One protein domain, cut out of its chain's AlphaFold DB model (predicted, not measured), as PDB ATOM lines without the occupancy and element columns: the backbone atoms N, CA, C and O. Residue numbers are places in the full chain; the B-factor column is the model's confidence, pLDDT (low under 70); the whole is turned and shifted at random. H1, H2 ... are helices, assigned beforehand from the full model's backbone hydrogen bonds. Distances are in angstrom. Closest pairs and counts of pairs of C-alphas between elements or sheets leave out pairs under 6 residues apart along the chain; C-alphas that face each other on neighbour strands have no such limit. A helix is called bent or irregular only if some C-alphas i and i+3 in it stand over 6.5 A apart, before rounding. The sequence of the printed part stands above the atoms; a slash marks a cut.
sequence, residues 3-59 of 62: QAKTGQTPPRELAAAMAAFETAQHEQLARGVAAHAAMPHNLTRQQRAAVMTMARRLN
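This is residues 3 to 59 of the 62 residues of an uncharacterized protein of Acidovorax sp. KKS102 (UniProt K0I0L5). One long straight helix, H2, makes the length of the domain, and a shorter helix, H3, packs across it near its last residues, about perpendicular to it. The small helix H1 lies off to one side of the other end of H2, level with its first residues and away from both helices, and residues 3 to 9, 11 to 17 and 19 to 25 stick out from the body as an arm. The printed part has 57 residues, with three named helices in the order H1, H2, H3 and no named strand, and its class is all helix. The whole is loose, with a radius of gyration of the C-alphas of 14.6 A, and elongated, with spans of 39 by 22 by 15 A.

H1 is residues 3 to 6, four residues, and begins with the C-alpha of Gln 3 at (12.421, -38.024, 49.437). A tight link of 5 residues leads from it to H2, residues 12 to 36, the longest helix with 25 residues. H2 measures 36.1 A from its first to its last C-alpha, from C-alpha 12 at (15.420, -26.152, 53.393) to C-alpha 36 at (26.082, -28.684, 19.018). After a short link of 8 residues comes H3, residues 45 to 58, 14 residues and 20.2 A from first to last C-alpha; it ends with C-alpha 58 at (20.512, -18.639, 26.789). No helix is bent or irregular.

H1 touches no helix: it is apart from H2 and apart from H3. H2 and H3 touch, with 12 pairs of C-alphas within 8 A, and H2 does this with residues 27 to 34 alone. Their closest C-alphas are those of Ala 30 and Ala 55, 5.1 A apart. Their lines stand at 86 degrees, about perpendicular, and their centres are 14.6 A apart. In H2 and H3 every pair of O of residue i and N of residue i+4 is within hydrogen-bond range, while H1 is too short for such a pair and has its one pair of O i and N i+3 within range.

The two C-alphas farthest apart in the domain, those of Gln 8 and Ala 37, are 39.6 A from each other. Without the stretches that stand free, the body has 36 residues and spans 33 by 23 by 14 A, with a radius of gyration of 10.2 A. The printed part has no cut, and neither link is long. The mean pLDDT of the printed part is 71.7; the model's confidence is low, under 70, at residues 3 to 10, 28 to 41 and 58 to 59.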
ATOM      1  N   GLN A   3      13.551 -37.455  48.673       51.50
ATOM      2  CA  GLN A   3      12.421 -38.024  49.437       51.50
ATOM      3  C   GLN A   3      12.209 -39.518  49.169       51.50
ATOM      4  O   GLN A   3      12.032 -40.293  50.098       51.50
ATOM      5  N   ALA A   4      12.301 -39.942  47.905       56.41
ATOM      6  CA  ALA A   4      12.119 -41.343  47.524       56.41
ATOM      7  C   ALA A   4      13.200 -42.289  48.087       56.41
ATOM      8  O   ALA A   4      12.970 -43.488  48.156       56.41
ATOM      9  N   LYS A   5      14.379 -41.766  48.465       61.03
ATOM     10  CA  LYS A   5      15.495 -42.570  48.993       61.03
ATOM     11  C   LYS A   5      15.591 -42.555  50.517       61.03
ATOM     12  O   LYS A   5      16.120 -43.499  51.083       61.03
ATOM     13  N   THR A   6      15.122 -41.494  51.168       68.31
ATOM     14  CA  THR A   6      15.306 -41.294  52.618       68.31
ATOM     15  C   THR A   6      13.997 -41.263  53.401       68.31
ATOM     16  O   THR A   6      14.028 -41.315  54.625       68.31
ATOM     17  N   GLY A   7      12.846 -41.145  52.728       68.19
ATOM     18  CA  GLY A   7      11.553 -40.922  53.381       68.19
ATOM     19  C   GLY A   7      11.449 -39.571  54.101       68.19
ATOM     20  O   GLY A   7      10.425 -39.289  54.715       68.19
ATOM     21  N   GLN A   8      12.484 -38.728  54.024       64.94
ATOM     22  CA  GLN A   8      12.565 -37.444  54.709       64.94
ATOM     23  C   GLN A   8      12.467 -36.294  53.707       64.94
ATOM     24  O   GLN A   8      13.060 -36.314  52.620       64.94
ATOM     25  N   THR A   9      11.715 -35.260  54.075       69.62
ATOM     26  CA  THR A   9      11.758 -33.968  53.396       69.62
ATOM     27  C   THR A   9      13.158 -33.374  53.570       69.62
ATOM     28  O   THR A   9      13.635 -33.272  54.701       69.62
ATOM     29  N   PRO A  10      13.852 -33.005  52.476       68.38
ATOM     30  CA  PRO A  10      15.174 -32.412  52.588       68.38
ATOM     31  C   PRO A  10      15.097 -31.124  53.418       68.38
ATOM     32  O   PRO A  10      14.151 -30.347  53.237       68.38
ATOM     33  N   PRO A  11      16.082 -30.869  54.300       81.19
ATOM     34  CA  PRO A  11      16.226 -29.579  54.963       81.19
ATOM     35  C   PRO A  11      16.198 -28.441  53.938       81.19
ATOM     36  O   PRO A  11      16.659 -28.610  52.808       81.19
ATOM     37  N   ARG A  12      15.671 -27.272  54.320       80.62
ATOM     38  CA  ARG A  12      15.420 -26.152  53.393       80.62
ATOM     39  C   ARG A  12      16.651 -25.759  52.568       80.62
ATOM     40  O   ARG A  12      16.528 -25.504  51.375       80.62
ATOM     41  N   GLU A  13      17.823 -25.746  53.193       80.62
ATOM     42  CA  GLU A  13      19.093 -25.428  52.531       80.62
ATOM     43  C   GLU A  13      19.481 -26.484  51.492       80.62
ATOM     44  O   GLU A  13      19.863 -26.151  50.372       80.62
ATOM     45  N   LEU A  14      19.291 -27.764  51.822       79.69
ATOM     46  CA  LEU A  14      19.538 -28.865  50.897       79.69
ATOM     47  C   LEU A  14      18.548 -28.846  49.728       79.69
ATOM     48  O   LEU A  14      18.946 -29.070  48.591       79.69
ATOM     49  N   ALA A  15      17.276 -28.533  49.978       78.44
ATOM     50  CA  ALA A  15      16.280 -28.383  48.923       78.44
ATOM     51  C   ALA A  15      16.654 -27.254  47.943       78.44
ATOM     52  O   ALA A  15      16.542 -27.431  46.731       78.44
ATOM     53  N   ALA A  16      17.150 -26.124  48.457       78.94
ATOM     54  CA  ALA A  16      17.622 -25.012  47.634       78.94
ATOM     55  C   ALA A  16      18.870 -25.387  46.816       78.94
ATOM     56  O   ALA A  16      18.923 -25.108  45.619       78.94
ATOM     57  N   ALA A  17      19.840 -26.074  47.428       78.44
ATOM     58  CA  ALA A  17      21.034 -26.555  46.736       78.44
ATOM     59  C   ALA A  17      20.693 -27.583  45.641       78.44
ATOM     60  O   ALA A  17      21.237 -27.520  44.540       78.44
ATOM     61  N   MET A  18      19.752 -28.493  45.910       77.69
ATOM     62  CA  MET A  18      19.254 -29.448  44.919       77.69
ATOM     63  C   MET A  18      18.562 -28.749  43.747       77.69
ATOM     64  O   MET A  18      18.845 -29.084  42.600       77.69
ATOM     65  N   ALA A  19      17.705 -27.762  44.016       78.56
ATOM     66  CA  ALA A  19      17.050 -26.990  42.966       78.56
ATOM     67  C   ALA A  19      18.075 -26.241  42.096       78.56
ATOM     68  O   ALA A  19      18.006 -26.316  40.873       78.56
ATOM     69  N   ALA A  20      19.071 -25.595  42.712       78.50
ATOM     70  CA  ALA A  20      20.143 -24.909  41.993       78.50
ATOM     71  C   ALA A  20      20.968 -25.872  41.122       78.50
ATOM     72  O   ALA A  20      21.297 -25.553  39.980       78.50
ATOM     73  N   PHE A  21      21.262 -27.072  41.630       78.62
ATOM     74  CA  PHE A  21      21.950 -28.115  40.873       78.62
ATOM     75  C   PHE A  21      21.124 -28.607  39.674       78.62
ATOM     76  O   PHE A  21      21.652 -28.742  38.570       78.62
ATOM     77  N   GLU A  22      19.822 -28.834  39.860       78.62
ATOM     78  CA  GLU A  22      18.918 -29.209  38.769       78.62
ATOM     79  C   GLU A  22      18.806 -28.094  37.720       78.62
ATOM     80  O   GLU A  22      18.815 -28.377  36.522       78.62
ATOM     81  N   THR A  23      18.760 -26.823  38.130       76.44
ATOM     82  CA  THR A  23      18.797 -25.686  37.198       76.44
ATOM     83  C   THR A  23      20.108 -25.651  36.411       76.44
ATOM     84  O   THR A  23      20.070 -25.567  35.184       76.44
ATOM     85  N   ALA A  24      21.257 -25.804  37.076       74.00
ATOM     86  CA  ALA A  24      22.567 -25.803  36.423       74.00
ATOM     87  C   ALA A  24      22.716 -26.942  35.397       74.00
ATOM     88  O   ALA A  24      23.242 -26.728  34.304       74.00
ATOM     89  N   GLN A  25      22.199 -28.137  35.701       76.31
ATOM     90  CA  GLN A  25      22.188 -29.244  34.741       76.31
ATOM     91  C   GLN A  25      21.298 -28.959  33.527       76.31
ATOM     92  O   GLN A  25      21.708 -29.227  32.395       76.31
ATOM     93  N   HIS A  26      20.108 -28.385  33.729       75.06
ATOM     94  CA  HIS A  26      19.248 -27.995  32.610       75.06
ATOM     95  C   HIS A  26      19.904 -26.929  31.728       75.06
ATOM     96  O   HIS A  26      19.824 -27.013  30.503       75.06
ATOM     97  N   GLU A  27      20.594 -25.956  32.323       73.00
ATOM     98  CA  GLU A  27      21.354 -24.961  31.570       73.00
ATOM     99  C   GLU A  27      22.503 -25.587  30.779       73.00
ATOM    100  O   GLU A  27      22.699 -25.235  29.617       73.00
ATOM    101  N   GLN A  28      23.245 -26.530  31.362       68.62
ATOM    102  CA  GLN A  28      24.333 -27.218  30.668       68.62
ATOM    103  C   GLN A  28      23.811 -28.045  29.484       68.62
ATOM    104  O   GLN A  28      24.396 -27.996  28.401       68.62
ATOM    105  N   LEU A  29      22.684 -28.745  29.652       67.62
ATOM    106  CA  LEU A  29      22.012 -29.461  28.565       67.62
ATOM    107  C   LEU A  29      21.544 -28.501  27.470       67.62
ATOM    108  O   LEU A  29      21.796 -28.743  26.292       67.62
ATOM    109  N   ALA A  30      20.914 -27.386  27.841       64.94
ATOM    110  CA  ALA A  30      20.450 -26.390  26.884       64.94
ATOM    111  C   ALA A  30      21.617 -25.725  26.133       64.94
ATOM    112  O   ALA A  30      21.518 -25.525  24.924       64.94
ATOM    113  N   ARG A  31      22.748 -25.458  26.805       65.50
ATOM    114  CA  ARG A  31      23.992 -24.993  26.165       65.50
ATOM    115  C   ARG A  31      24.572 -26.045  25.222       65.50
ATOM    116  O   ARG A  31      24.996 -25.688  24.132       65.50
ATOM    117  N   GLY A  32      24.555 -27.325  25.594       64.81
ATOM    118  CA  GLY A  32      24.977 -28.423  24.719       64.81
ATOM    119  C   GLY A  32      24.115 -28.533  23.459       64.81
ATOM    120  O   GLY A  32      24.640 -28.629  22.353       64.81
ATOM    121  N   VAL A  33      22.790 -28.425  23.599       63.22
ATOM    122  CA  VAL A  33      21.862 -28.407  22.457       63.22
ATOM    123  C   VAL A  33      22.076 -27.166  21.584       63.22
ATOM    124  O   VAL A  33      22.092 -27.281  20.361       63.22
ATOM    125  N   ALA A  34      22.292 -26.000  22.197       60.44
ATOM    126  CA  ALA A  34      22.575 -24.738  21.516       60.44
ATOM    127  C   ALA A  34      23.904 -24.756  20.741       60.44
ATOM    128  O   ALA A  34      23.963 -24.298  19.605       60.44
ATOM    129  N   ALA A  35      24.969 -25.282  21.349       60.56
ATOM    130  CA  ALA A  35      26.319 -25.268  20.788       60.56
ATOM    131  C   ALA A  35      26.569 -26.391  19.770       60.56
ATOM    132  O   ALA A  35      27.439 -26.248  18.916       60.56
ATOM    133  N   HIS A  36      25.844 -27.510  19.863       55.62
ATOM    134  CA  HIS A  36      26.082 -28.684  19.018       55.62
ATOM    135  C   HIS A  36      24.925 -29.038  18.079       55.62
ATOM    136  O   HIS A  36      25.042 -30.012  17.339       55.62
ATOM    137  N   ALA A  37      23.796 -28.316  18.123       59.22
ATOM    138  CA  ALA A  37      22.555 -28.646  17.401       59.22
ATOM    139  C   ALA A  37      22.075 -30.107  17.591       59.22
ATOM    140  O   ALA A  37      21.157 -30.572  16.908       59.22
ATOM    141  N   ALA A  38      22.665 -30.833  18.546       66.00
ATOM    142  CA  ALA A  38      22.416 -32.232  18.834       66.00
ATOM    143  C   ALA A  38      21.181 -32.330  19.729       66.00
ATOM    144  O   ALA A  38      21.251 -32.609  20.925       66.00
ATOM    145  N   MET A  39      20.026 -32.016  19.145       68.00
ATOM    146  CA  MET A  39      18.748 -32.205  19.811       68.00
ATOM    147  C   MET A  39      18.562 -33.703  20.114       68.00
ATOM    148  O   MET A  39      18.664 -34.504  19.181       68.00
ATOM    149  N   PRO A  40      18.222 -34.098  21.355       69.44
ATOM    150  CA  PRO A  40      17.997 -35.501  21.677       69.44
ATOM    151  C   PRO A  40      16.908 -36.104  20.778       69.44
ATOM    152  O   PRO A  40      15.841 -35.516  20.571       69.44
ATOM    153  N   HIS A  41      17.193 -37.275  20.207       69.12
ATOM    154  CA  HIS A  41      16.345 -37.898  19.184       69.12
ATOM    155  C   HIS A  41      15.037 -38.485  19.740       69.12
ATOM    156  O   HIS A  41      14.112 -38.736  18.974       69.12
ATOM    157  N   ASN A  42      14.937 -38.671  21.060       77.56
ATOM    158  CA  ASN A  42      13.799 -39.287  21.747       77.56
ATOM    159  C   ASN A  42      12.824 -38.277  22.383       77.56
ATOM    160  O   ASN A  42      12.038 -38.651  23.252       77.56
ATOM    161  N   LEU A  43      12.860 -37.005  21.974       76.50
ATOM    162  CA  LEU A  43      11.948 -35.984  22.495       76.50
ATOM    163  C   LEU A  43      10.631 -35.942  21.722       76.50
ATOM    164  O   LEU A  43      10.607 -35.948  20.489       76.50
ATOM    165  N   THR A  44       9.528 -35.774  22.450       80.19
ATOM    166  CA  THR A  44       8.248 -35.401  21.838       80.19
ATOM    167  C   THR A  44       8.322 -33.980  21.264       80.19
ATOM    168  O   THR A  44       9.171 -33.170  21.654       80.19
ATOM    169  N   ARG A  45       7.404 -33.625  20.352       76.19
ATOM    170  CA  ARG A  45       7.357 -32.272  19.754       76.19
ATOM    171  C   ARG A  45       7.293 -31.162  20.811       76.19
ATOM    172  O   ARG A  45       7.938 -30.130  20.647       76.19
ATOM    173  N   GLN A  46       6.562 -31.389  21.901       78.75
ATOM    174  CA  GLN A  46       6.410 -30.422  22.987       78.75
ATOM    175  C   GLN A  46       7.702 -30.259  23.800       78.75
ATOM    176  O   GLN A  46       8.117 -29.137  24.080       78.75
ATOM    177  N   GLN A  47       8.386 -31.364  24.113       75.38
ATOM    178  CA  GLN A  47       9.677 -31.326  24.806       75.38
ATOM    179  C   GLN A  47      10.751 -30.646  23.946       75.38
ATOM    180  O   GLN A  47      11.513 -29.819  24.438       75.38
ATOM    181  N   ARG A  48      10.750 -30.916  22.635       77.06
ATOM    182  CA  ARG A  48      11.637 -30.267  21.662       77.06
ATOM    183  C   ARG A  48      11.448 -28.743  21.641       77.06
ATOM    184  O   ARG A  48      12.431 -28.006  21.623       77.06
ATOM    185  N   ALA A  49      10.202 -28.268  21.677       78.25
ATOM    186  CA  ALA A  49       9.891 -26.839  21.720       78.25
ATOM    187  C   ALA A  49      10.358 -26.175  23.027       78.25
ATOM    188  O   ALA A  49      10.892 -25.065  22.993       78.25
ATOM    189  N   ALA A  50      10.219 -26.863  24.164       80.19
ATOM    190  CA  ALA A  50      10.698 -26.370  25.454       80.19
ATOM    191  C   ALA A  50      12.230 -26.225  25.476       80.19
ATOM    192  O   ALA A  50      12.741 -25.177  25.872       80.19
ATOM    193  N   VAL A  51      12.954 -27.226  24.964       74.69
ATOM    194  CA  VAL A  51      14.422 -27.190  24.855       74.69
ATOM    195  C   VAL A  51      14.885 -26.057  23.934       74.69
ATOM    196  O   VAL A  51      15.772 -25.299  24.316       74.69
ATOM    197  N   MET A  52      14.255 -25.870  22.766       75.62
ATOM    198  CA  MET A  52      14.579 -24.747  21.865       75.62
ATOM    199  C   MET A  52      14.302 -23.386  22.500       75.62
ATOM    200  O   MET A  52      15.101 -22.465  22.370       75.62
ATOM    201  N   THR A  53      13.187 -23.259  23.220       79.75
ATOM    202  CA  THR A  53      12.850 -22.021  23.936       79.75
ATOM    203  C   THR A  53      13.908 -21.694  24.989       79.75
ATOM    204  O   THR A  53      14.309 -20.540  25.128       79.75
ATOM    205  N   MET A  54      14.395 -22.708  25.709       73.62
ATOM    206  CA  MET A  54      15.453 -22.543  26.702       73.62
ATOM    207  C   MET A  54      16.801 -22.200  26.051       73.62
ATOM    208  O   MET A  54      17.471 -21.274  26.499       73.62
ATOM    209  N   ALA A  55      17.160 -22.874  24.954       71.25
ATOM    210  CA  ALA A  55      18.366 -22.585  24.181       71.25
ATOM    211  C   ALA A  55      18.377 -21.141  23.647       71.25
ATOM    212  O   ALA A  55      19.363 -20.433  23.834       71.25
ATOM    213  N   ARG A  56      17.260 -20.668  23.078       71.44
ATOM    214  CA  ARG A  56      17.107 -19.295  22.569       71.44
ATOM    215  C   ARG A  56      17.168 -18.233  23.674       71.44
ATOM    216  O   ARG A  56      17.670 -17.141  23.444       71.44
ATOM    217  N   ARG A  57      16.701 -18.536  24.891       72.38
ATOM    218  CA  ARG A  57      16.876 -17.635  26.050       72.38
ATOM    219  C   ARG A  57      18.335 -17.518  26.491       72.38
ATOM    220  O   ARG A  57      18.734 -16.454  26.947       72.38
ATOM    221  N   LEU A  58      19.105 -18.598  26.382       68.25
ATOM    222  CA  LEU A  58      20.512 -18.639  26.789       68.25
ATOM    223  C   LEU A  58      21.455 -18.099  25.707       68.25
ATOM    224  O   LEU A  58      22.512 -17.567  26.028       68.25
ATOM    225  N   ASN A  59      21.077 -18.232  24.437       64.81
ATOM    226  CA  ASN A  59      21.792 -17.678  23.300       64.81
ATOM    227  C   ASN A  59      20.774 -17.096  22.300       64.81
ATOM    228  O   ASN A  59      20.212 -17.848  21.499       64.81
TER     229      ASN A  59